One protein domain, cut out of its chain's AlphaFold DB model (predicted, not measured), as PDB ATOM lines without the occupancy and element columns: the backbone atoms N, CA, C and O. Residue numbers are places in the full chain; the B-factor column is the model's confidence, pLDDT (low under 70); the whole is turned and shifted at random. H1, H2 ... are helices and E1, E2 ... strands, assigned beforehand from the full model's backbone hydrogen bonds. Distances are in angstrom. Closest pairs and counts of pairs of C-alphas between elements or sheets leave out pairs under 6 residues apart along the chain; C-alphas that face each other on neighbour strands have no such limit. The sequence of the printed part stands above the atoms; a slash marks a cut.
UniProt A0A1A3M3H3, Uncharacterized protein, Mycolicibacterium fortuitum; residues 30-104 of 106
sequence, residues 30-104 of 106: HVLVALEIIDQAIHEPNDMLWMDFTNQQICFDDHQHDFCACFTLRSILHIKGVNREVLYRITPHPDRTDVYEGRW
ATOM      1  N   HIS A  30     200.894 102.681 121.970       69.56
ATOM      2  CA  HIS A  30     201.446 103.473 123.062       69.56
ATOM      3  C   HIS A  30     201.067 104.951 122.937       69.56
ATOM      4  O   HIS A  30     201.135 105.550 121.866       69.56
ATOM      5  N   VAL A  31     200.681 105.555 124.058       78.94
ATOM      6  CA  VAL A  31     200.345 106.980 124.142       78.94
ATOM      7  C   VAL A  31     200.881 107.563 125.444       78.94
ATOM      8  O   VAL A  31     200.918 106.877 126.463       78.94
ATOM      9  N   LEU A  32     201.296 108.828 125.427       79.62
ATOM     10  CA  LEU A  32     201.540 109.577 126.657       79.62
ATOM     11  C   LEU A  32     200.267 110.329 127.031       79.62
ATOM     12  O   LEU A  32     199.745 111.113 126.241       79.62
ATOM     13  N   VAL A  33     199.776 110.085 128.237       77.81
ATOM     14  CA  VAL A  33     198.567 110.704 128.775       77.81
ATOM     15  C   VAL A  33     198.975 111.685 129.860       77.81
ATOM     16  O   VAL A  33     199.666 111.311 130.803       77.81
ATOM     17  N   ALA A  34     198.577 112.946 129.719       80.62
ATOM     18  CA  ALA A  34     198.862 113.972 130.715       80.62
ATOM     19  C   ALA A  34     198.103 113.702 132.025       80.62
ATOM     20  O   ALA A  34     196.991 113.165 131.989       80.62
ATOM     21  N   LEU A  35     198.693 114.076 133.165       77.81
ATOM     22  CA  LEU A  35     198.083 113.906 134.489       77.81
ATOM     23  C   LEU A  35     196.686 114.537 134.552       77.81
ATOM     24  O   LEU A  35     195.777 113.922 135.092       77.81
ATOM     25  N   GLU A  36     196.472 115.687 133.911       76.12
ATOM     26  CA  GLU A  36     195.182 116.383 133.918       76.12
ATOM     27  C   GLU A  36     194.058 115.559 133.270       76.12
ATOM     28  O   GLU A  36     192.909 115.627 133.700       76.12
ATOM     29  N   ILE A  37     194.379 114.745 132.255       78.94
ATOM     30  CA  ILE A  37     193.406 113.838 131.625       78.94
ATOM     31  C   ILE A  37     193.057 112.691 132.572       78.94
ATOM     32  O   ILE A  37     191.902 112.269 132.621       78.94
ATOM     33  N   ILE A  38     194.041 112.196 133.327       78.94
ATOM     34  CA  ILE A  38     193.816 111.171 134.349       78.94
ATOM     35  C   ILE A  38     192.944 111.744 135.465       78.94
ATOM     36  O   ILE A  38     191.899 111.171 135.751       78.94
ATOM     37  N   ASP A  39     193.297 112.901 136.019       78.31
ATOM     38  CA  ASP A  39     192.525 113.556 137.077       78.31
ATOM     39  C   ASP A  39     191.075 113.800 136.639       78.31
ATOM     40  O   ASP A  39     190.141 113.464 137.368       78.31
ATOM     41  N   GLN A  40     190.864 114.294 135.415       79.69
ATOM     42  CA  GLN A  40     189.521 114.483 134.873       79.69
ATOM     43  C   GLN A  40     188.761 113.156 134.733       79.69
ATOM     44  O   GLN A  40     187.604 113.074 135.136       79.69
ATOM     45  N   ALA A  41     189.390 112.099 134.207       82.19
ATOM     46  CA  ALA A  41     188.753 110.790 134.041       82.19
ATOM     47  C   ALA A  41     188.321 110.149 135.373       82.19
ATOM     48  O   ALA A  41     187.421 109.307 135.389       82.19
ATOM     49  N   ILE A  42     188.972 110.528 136.475       80.12
ATOM     50  CA  ILE A  42     188.713 110.008 137.819       80.12
ATOM     51  C   ILE A  42     187.678 110.860 138.553       80.12
ATOM     52  O   ILE A  42     186.735 110.320 139.131       80.12
ATOM     53  N   HIS A  43     187.864 112.179 138.560       80.25
ATOM     54  CA  HIS A  43     187.099 113.095 139.406       80.25
ATOM     55  C   HIS A  43     185.900 113.721 138.688       80.25
ATOM     56  O   HIS A  43     184.916 114.072 139.337       80.25
ATOM     57  N   GLU A  44     185.952 113.819 137.360       81.81
ATOM     58  CA  GLU A  44     184.899 114.391 136.514       81.81
ATOM     59  C   GLU A  44     184.571 113.474 135.311       81.81
ATOM     60  O   GLU A  44     184.607 113.916 134.151       81.81
ATOM     61  N   PRO A  45     184.254 112.182 135.554       82.00
ATOM     62  CA  PRO A  45     183.984 111.237 134.480       82.00
ATOM     63  C   PRO A  45     182.750 111.649 133.677       82.00
ATOM     64  O   PRO A  45     181.760 112.161 134.208       82.00
ATOM     65  N   ASN A  46     182.795 111.387 132.376       84.12
ATOM     66  CA  ASN A  46     181.709 111.669 131.447       84.12
ATOM     67  C   ASN A  46     181.646 110.614 130.331       84.12
ATOM     68  O   ASN A  46     182.490 109.724 130.251       84.12
ATOM     69  N   ASP A  47     180.666 110.742 129.434       84.69
ATOM     70  CA  ASP A  47     180.420 109.788 128.342       84.69
ATOM     71  C   ASP A  47     181.596 109.618 127.358       84.69
ATOM     72  O   ASP A  47     181.607 108.662 126.577       84.69
ATOM     73  N   MET A  48     182.560 110.547 127.350       84.25
ATOM     74  CA  MET A  48     183.741 110.516 126.481       84.25
ATOM     75  C   MET A  48     185.029 110.107 127.200       84.25
ATOM     76  O   MET A  48     185.968 109.669 126.535       84.25
ATOM     77  N   LEU A  49     185.103 110.261 128.522       83.94
ATOM     78  CA  LEU A  49     186.330 110.083 129.291       83.94
ATOM     79  C   LEU A  49     186.006 109.596 130.705       83.94
ATOM     80  O   LEU A  49     185.394 110.326 131.485       83.94
ATOM     81  N   TRP A  50     186.441 108.385 131.043       89.06
ATOM     82  CA  TRP A  50     186.309 107.828 132.391       89.06
ATOM     83  C   TRP A  50     187.395 106.784 132.670       89.06
ATOM     84  O   TRP A  50     188.093 106.329 131.758       89.06
ATOM     85  N   MET A  51     187.558 106.407 133.939       85.56
ATOM     86  CA  MET A  51     188.523 105.395 134.363       85.56
ATOM     87  C   MET A  51     187.848 104.244 135.115       85.56
ATOM     88  O   MET A  51     187.150 104.461 136.104       85.56
ATOM     89  N   ASP A  52     188.111 103.017 134.666       84.25
ATOM     90  CA  ASP A  52     187.713 101.786 135.344       84.25
ATOM     91  C   ASP A  52     188.852 101.289 136.246       84.25
ATOM     92  O   ASP A  52     190.012 101.189 135.830       84.25
ATOM     93  N   PHE A  53     188.517 100.915 137.481       76.06
ATOM     94  CA  PHE A  53     189.462 100.388 138.467       76.06
ATOM     95  C   PHE A  53     189.133  98.930 138.797       76.06
ATOM     96  O   PHE A  53     188.010  98.609 139.183       76.06
ATOM     97  N   THR A  54     190.107  98.023 138.676       65.25
ATOM     98  CA  THR A  54     189.862  96.585 138.939       65.25
ATOM     99  C   THR A  54     189.832  96.204 140.423       65.25
ATOM    100  O   THR A  54     189.291  95.155 140.762       65.25
ATOM    101  N   ASN A  55     190.382  97.038 141.308       55.00
ATOM    102  CA  ASN A  55     190.228  96.908 142.754       55.00
ATOM    103  C   ASN A  55     189.475  98.135 143.267       55.00
ATOM    104  O   ASN A  55     189.734  99.241 142.796       55.00
ATOM    105  N   GLN A  56     188.562  97.931 144.227       49.97
ATOM    106  CA  GLN A  56     187.898  99.006 144.973       49.97
ATOM    107  C   GLN A  56     188.916 100.106 145.279       49.97
ATOM    108  O   GLN A  56     189.947  99.813 145.879       49.97
ATOM    109  N   GLN A  57     188.634 101.325 144.819       49.09
ATOM    110  CA  GLN A  57     189.424 102.533 145.052       49.09
ATOM    111  C   GLN A  57     189.899 102.565 146.516       49.09
ATOM    112  O   GLN A  57     189.131 102.885 147.418       49.09
ATOM    113  N   ILE A  58     191.162 102.213 146.781       45.00
ATOM    114  CA  ILE A  58     191.784 102.461 148.088       45.00
ATOM    115  C   ILE A  58     192.447 103.835 147.999       45.00
ATOM    116  O   ILE A  58     193.661 103.971 148.079       45.00
ATOM    117  N   CYS A  59     191.634 104.860 147.773       47.75
ATOM    118  CA  CYS A  59     192.028 106.247 147.965       47.75
ATOM    119  C   CYS A  59     190.899 106.903 148.751       47.75
ATOM    120  O   CYS A  59     189.882 107.291 148.192       47.75
ATOM    121  N   PHE A  60     191.054 106.905 150.075       41.88
ATOM    122  CA  PHE A  60     190.188 107.636 150.994       41.88
ATOM    123  C   PHE A  60     190.369 109.151 150.817       41.88
ATOM    124  O   PHE A  60     191.451 109.594 150.432       41.88
ATOM    125  N   ASP A  61     189.329 109.899 151.199       46.28
ATOM    126  CA  ASP A  61     189.150 111.366 151.180       46.28
ATOM    127  C   ASP A  61     190.292 112.224 151.788       46.28
ATOM    128  O   ASP A  61     190.234 113.449 151.726       46.28
ATOM    129  N   ASP A  62     191.340 111.615 152.357       44.00
ATOM    130  CA  ASP A  62     192.390 112.275 153.149       44.00
ATOM    131  C   ASP A  62     193.788 112.310 152.486       44.00
ATOM    132  O   ASP A  62     194.748 112.779 153.101       44.00
ATOM    133  N   HIS A  63     193.964 111.822 151.249       49.09
ATOM    134  CA  HIS A  63     195.288 111.825 150.603       49.09
ATOM    135  C   HIS A  63     195.552 113.102 149.786       49.09
ATOM    136  O   HIS A  63     194.855 113.394 148.820       49.09
ATOM    137  N   GLN A  64     196.625 113.825 150.129       44.91
ATOM    138  CA  GLN A  64     197.227 114.819 149.237       44.91
ATOM    139  C   GLN A  64     197.737 114.104 147.975       44.91
ATOM    140  O   GLN A  64     198.546 113.180 148.076       44.91
ATOM    141  N   HIS A  65     197.253 114.519 146.799       50.66
ATOM    142  CA  HIS A  65     197.534 113.937 145.474       50.66
ATOM    143  C   HIS A  65     198.988 114.105 144.990       50.66
ATOM    144  O   HIS A  65     199.263 114.053 143.795       50.66
ATOM    145  N   ASP A  66     199.944 114.273 145.898       47.75
ATOM    146  CA  ASP A  66     201.331 114.564 145.544       47.75
ATOM    147  C   ASP A  66     202.038 113.333 144.951       47.75
ATOM    148  O   ASP A  66     203.031 113.471 144.241       47.75
ATOM    149  N   PHE A  67     201.515 112.123 145.192       47.66
ATOM    150  CA  PHE A  67     202.061 110.881 144.646       47.66
ATOM    151  C   PHE A  67     200.953 109.886 144.294       47.66
ATOM    152  O   PHE A  67     200.513 109.079 145.112       47.66
ATOM    153  N   CYS A  68     200.558 109.898 143.024       51.69
ATOM    154  CA  CYS A  68     199.626 108.989 142.353       51.69
ATOM    155  C   CYS A  68     200.064 107.497 142.304       51.69
ATOM    156  O   CYS A  68     199.766 106.762 141.361       51.69
ATOM    157  N   ALA A  69     200.767 106.999 143.323       49.12
ATOM    158  CA  ALA A  69     201.162 105.596 143.432       49.12
ATOM    159  C   ALA A  69     199.951 104.662 143.600       49.12
ATOM    160  O   ALA A  69     200.013 103.504 143.195       49.12
ATOM    161  N   CYS A  70     198.825 105.155 144.122       52.12
ATOM    162  CA  CYS A  70     197.604 104.370 144.327       52.12
ATOM    163  C   CYS A  70     196.960 103.869 143.019       52.12
ATOM    164  O   CYS A  70     196.192 102.910 143.044       52.12
ATOM    165  N   PHE A  71     197.311 104.464 141.875       56.41
ATOM    166  CA  PHE A  71     196.746 104.128 140.562       56.41
ATOM    167  C   PHE A  71     197.583 103.106 139.776       56.41
ATOM    168  O   PHE A  71     197.201 102.703 138.681       56.41
ATOM    169  N   THR A  72     198.711 102.650 140.337       53.84
ATOM    170  CA  THR A  72     199.646 101.711 139.680       53.84
ATOM    171  C   THR A  72     199.092 100.301 139.466       53.84
ATOM    172  O   THR A  72     199.727  99.488 138.792       53.84
ATOM    173  N   LEU A  73     197.913  99.974 139.998       52.16
ATOM    174  CA  LEU A  73     197.353  98.630 139.920       52.16
ATOM    175  C   LEU A  73     196.074  98.620 139.084       52.16
ATOM    176  O   LEU A  73     194.973  98.774 139.600       52.16
ATOM    177  N   ARG A  74     196.251  98.311 137.790       63.44
ATOM    178  CA  ARG A  74     195.191  97.843 136.880       63.44
ATOM    179  C   ARG A  74     194.011  98.823 136.752       63.44
ATOM    180  O   ARG A  74     192.857  98.443 136.979       63.44
ATOM    181  N   SER A  75     194.329 100.050 136.356       77.25
ATOM    182  CA  SER A  75     193.360 101.059 135.923       77.25
ATOM    183  C   SER A  75     193.296 101.088 134.397       77.25
ATOM    184  O   SER A  75     194.342 101.096 133.733       77.25
ATOM    185  N   ILE A  76     192.086 101.078 133.844       85.50
ATOM    186  CA  ILE A  76     191.840 101.210 132.407       85.50
ATOM    187  C   ILE A  76     191.245 102.592 132.164       85.50
ATOM    188  O   ILE A  76     190.191 102.924 132.693       85.50
ATOM    189  N   LEU A  77     191.936 103.407 131.374       85.31
ATOM    190  CA  LEU A  77     191.428 104.671 130.869       85.31
ATOM    191  C   LEU A  77     190.593 104.406 129.621       85.31
ATOM    192  O   LEU A  77     191.087 103.817 128.655       85.31
ATOM    193  N   HIS A  78     189.357 104.881 129.638       89.12
ATOM    194  CA  HIS A  78     188.445 104.830 128.511       89.12
ATOM    195  C   HIS A  78     188.372 106.200 127.861       89.12
ATOM    196  O   HIS A  78     188.125 107.207 128.527       89.12
ATOM    197  N   ILE A  79     188.580 106.228 126.547       84.75
ATOM    198  CA  ILE A  79     188.484 107.447 125.756       84.75
ATOM    199  C   ILE A  79     187.613 107.160 124.543       84.75
ATOM    200  O   ILE A  79     187.990 106.410 123.637       84.75
ATOM    201  N   LYS A  80     186.440 107.777 124.514       84.75
ATOM    202  CA  LYS A  80     185.484 107.658 123.423       84.75
ATOM    203  C   LYS A  80     185.517 108.924 122.585       84.75
ATOM    204  O   LYS A  80     184.921 109.943 122.920       84.75
ATOM    205  N   GLY A  81     186.234 108.831 121.472       78.12
ATOM    206  CA  GLY A  81     186.163 109.816 120.410       78.12
ATOM    207  C   GLY A  81     184.928 109.612 119.537       78.12
ATOM    208  O   GLY A  81     184.279 108.565 119.554       78.12
ATOM    209  N   VAL A  82     184.623 110.603 118.707       75.75
ATOM    210  CA  VAL A  82     183.476 110.539 117.788       75.75
ATOM    211  C   VAL A  82     183.646 109.492 116.687       75.75
ATOM    212  O   VAL A  82     182.661 109.012 116.131       75.75
ATOM    213  N   ASN A  83     184.891 109.127 116.367       73.38
ATOM    214  CA  ASN A  83     185.228 108.149 115.335       73.38
ATOM    215  C   ASN A  83     185.553 106.754 115.894       73.38
ATOM    216  O   ASN A  83     185.453 105.778 115.150       73.38
ATOM    217  N   ARG A  84     185.963 106.645 117.166       77.25
ATOM    218  CA  ARG A  84     186.309 105.368 117.806       77.25
ATOM    219  C   ARG A  84     186.402 105.475 119.323       77.25
ATOM    220  O   ARG A  84     186.654 106.544 119.865       77.25
ATOM    221  N   GLU A  85     186.320 104.322 119.970       82.12
ATOM    222  CA  GLU A  85     186.638 104.148 121.384       82.12
ATOM    223  C   GLU A  85     187.984 103.432 121.527       82.12
ATOM    224  O   GLU A  85     188.281 102.500 120.773       82.12
ATOM    225  N   VAL A  86     188.813 103.902 122.456       83.88
ATOM    226  CA  VAL A  86     190.114 103.315 122.782       83.88
ATOM    227  C   VAL A  86     190.229 103.105 124.283       83.88
ATOM    228  O   VAL A  86     189.700 103.877 125.084       83.88
ATOM    229  N   LEU A  87     190.941 102.042 124.640       86.44
ATOM    230  CA  LEU A  87     191.185 101.645 126.015       86.44
ATOM    231  C   LEU A  87     192.690 101.623 126.247       86.44
ATOM    232  O   LEU A  87     193.427 101.051 125.438       86.44
ATOM    233  N   TYR A  88     193.134 102.198 127.360       85.19
ATOM    234  CA  TYR A  88     194.535 102.164 127.760       85.19
ATOM    235  C   TYR A  88     194.689 101.690 129.193       85.19
ATOM    236  O   TYR A  88     194.121 102.261 130.116       85.19
ATOM    237  N   ARG A  89     195.536 100.687 129.405       85.38
ATOM    238  CA  ARG A  89     196.147 100.452 130.709       85.38
ATOM    239  C   ARG A  89     197.172 101.553 130.953       85.38
ATOM    240  O   ARG A  89     198.085 101.723 130.147       85.38
ATOM    241  N   ILE A  90     197.012 102.274 132.056       82.31
ATOM    242  CA  ILE A  90     197.866 103.408 132.409       82.31
ATOM    243  C   ILE A  90     198.949 102.970 133.402       82.31
ATOM    244  O   ILE A  90     198.661 102.284 134.384       82.31
ATOM    245  N   THR A  91     200.195 103.375 133.161       81.12
ATOM    246  CA  THR A  91     201.337 103.174 134.066       81.12
ATOM    247  C   THR A  91     202.131 104.472 134.231       81.12
ATOM    248  O   THR A  91     202.285 105.190 133.244       81.12
ATOM    249  N   PRO A  92     202.655 104.803 135.428       76.81
ATOM    250  CA  PRO A  92     203.490 105.993 135.606       76.81
ATOM    251  C   PRO A  92     204.692 105.980 134.663       76.81
ATOM    252  O   PRO A  92     205.325 104.936 134.488       76.81
ATOM    253  N   HIS A  93     205.012 107.130 134.071       80.19
ATOM    254  CA  HIS A  93     206.211 107.257 133.251       80.19
ATOM    255  C   HIS A  93     207.459 107.255 134.159       80.19
ATOM    256  O   HIS A  93     207.464 107.938 135.185       80.19
ATOM    257  N   PRO A  94     208.535 106.518 133.817       74.88
ATOM    258  CA  PRO A  94     209.686 106.332 134.710       74.88
ATOM    259  C   PRO A  94     210.405 107.638 135.070       74.88
ATOM    260  O   PRO A  94     210.846 107.805 136.204       74.88
ATOM    261  N   ASP A  95     210.487 108.569 134.117       76.56
ATOM    262  CA  ASP A  95     211.278 109.801 134.253       76.56
ATOM    263  C   ASP A  95     210.435 111.085 134.330       76.56
ATOM    264  O   ASP A  95     210.983 112.187 134.383       76.56
ATOM    265  N   ARG A  96     209.102 110.976 134.280       74.00
ATOM    266  CA  ARG A  96     208.199 112.131 134.196       74.00
ATOM    267  C   ARG A  96     207.006 111.949 135.121       74.00
ATOM    268  O   ARG A  96     206.306 110.950 135.033       74.00
ATOM    269  N   THR A  97     206.772 112.929 135.985       74.62
ATOM    270  CA  THR A  97     205.670 112.908 136.962       74.62
ATOM    271  C   THR A  97     204.390 113.552 136.435       74.62
ATOM    272  O   THR A  97     203.341 113.407 137.049       74.62
ATOM    273  N   ASP A  98     204.474 114.278 135.320       73.69
ATOM    274  CA  ASP A  98     203.369 115.004 134.686       73.69
ATOM    275  C   ASP A  98     202.618 114.171 133.633       73.69
ATOM    276  O   ASP A  98     201.601 114.610 133.100       73.69
ATOM    277  N   VAL A  99     203.115 112.972 133.310       77.81
ATOM    278  CA  VAL A  99     202.530 112.097 132.289       77.81
ATOM    279  C   VAL A  99     202.558 110.630 132.702       77.81
ATOM    280  O   VAL A  99     203.401 110.181 133.479       77.81
ATOM    281  N   TYR A 100     201.662 109.866 132.096       80.88
ATOM    282  CA  TYR A 100     201.590 108.420 132.191       80.88
ATOM    283  C   TYR A 100     201.736 107.784 130.817       80.88
ATOM    284  O   TYR A 100     201.342 108.353 129.802       80.88
ATOM    285  N   GLU A 101     202.250 106.563 130.791       84.94
ATOM    286  CA  GLU A 101     202.216 105.714 129.609       84.94
ATOM    287  C   GLU A 101     200.883 104.963 129.553       84.94
ATOM    288  O   GLU A 101     200.551 104.196 130.457       84.94
ATOM    289  N   GLY A 102     200.128 105.166 128.479       83.06
ATOM    290  CA  GLY A 102     198.984 104.351 128.105       83.06
ATOM    291  C   GLY A 102     199.397 103.259 127.127       83.06
ATOM    292  O   GLY A 102     200.050 103.537 126.122       83.06
ATOM    293  N   ARG A 103     199.006 102.016 127.410       82.50
ATOM    294  CA  ARG A 103     199.206 100.859 126.523       82.50
ATOM    295  C   ARG A 103     197.887 100.142 126.292       82.50
ATOM    296  O   ARG A 103     197.078 100.092 127.215       82.50
ATOM    297  N   TRP A 104     197.647  99.584 125.107       81.50
ATOM    298  CA  TRP A 104     196.436  98.779 124.904       81.50
ATOM    299  C   TRP A 104     196.347  97.654 125.947       81.50
ATOM    300  O   TRP A 104     197.361  97.019 126.247       81.50
TER     301      TRP A 104
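What this domain is: This is residues 30 to 104 of the 106 residues of an uncharacterized protein of Mycolicibacterium fortuitum (UniProt A0A1A3M3H3). A strongly twisted sheet of five strands has the helix H1 packed on it, and a long loop, residues 54 to 67, runs out past one end of the sheet and returns to the short helix H2. The 75 printed residues include two named helices and five named strands, in the order E1 H1 E2 H2 E3 E4 E5. The sheet's order is E1 - E5 - E4 - E3 - E2, all antiparallel. The class is mixed, helices and strands; the whole is compact, with a radius of gyration of the C-alphas of 12.1 A and spans of 38 by 27 by 20 A.

Where its parts are: E1, residues 30 to 34, begins at C-alpha 30 (201.446, 103.473, 123.062). H1, residues 35 to 43, is 12.1 A long. E2 is residues 49 to 53, and H2 is residues 68 to 71. E3, residues 75 to 80, is 16.2 A long, and E4, residues 85 to 92, is 22.1 A. E5, residues 99 to 103, ends at C-alpha 103 (199.206, 100.859, 126.523).

How they stand to each other: E1 and E5 are antiparallel at 150 degrees, with N 33 and O 100 2.8 A apart. E3, E4 and E5 form a meander, each strand the antiparallel neighbour of the one before, through the hairpins E3 and E4 (N 77 and O 88, 2.8 A) and E4 and E5 (N 89 and O 103, 2.7 A). E2 pairs with E3, with N 52 and O 76 2.9 A apart. H1 is on the sheet at a height of 7.2 A; its closest C-alphas to E2 are those of Ala 41 and Trp 50, 4.2 A apart. H2 only grazes the sheet. In H1 every O i to N i+4 pair is within hydrogen-bond range; H2 is too short for one.

The domain as a whole: The C-alphas farthest apart, those of Asp 62 and Asn 83, are 38.7 A apart. The printed part has no cut. The link from E2 to H2 is long. The pLDDT is under 70 at residue 30 and residues 54 to 74.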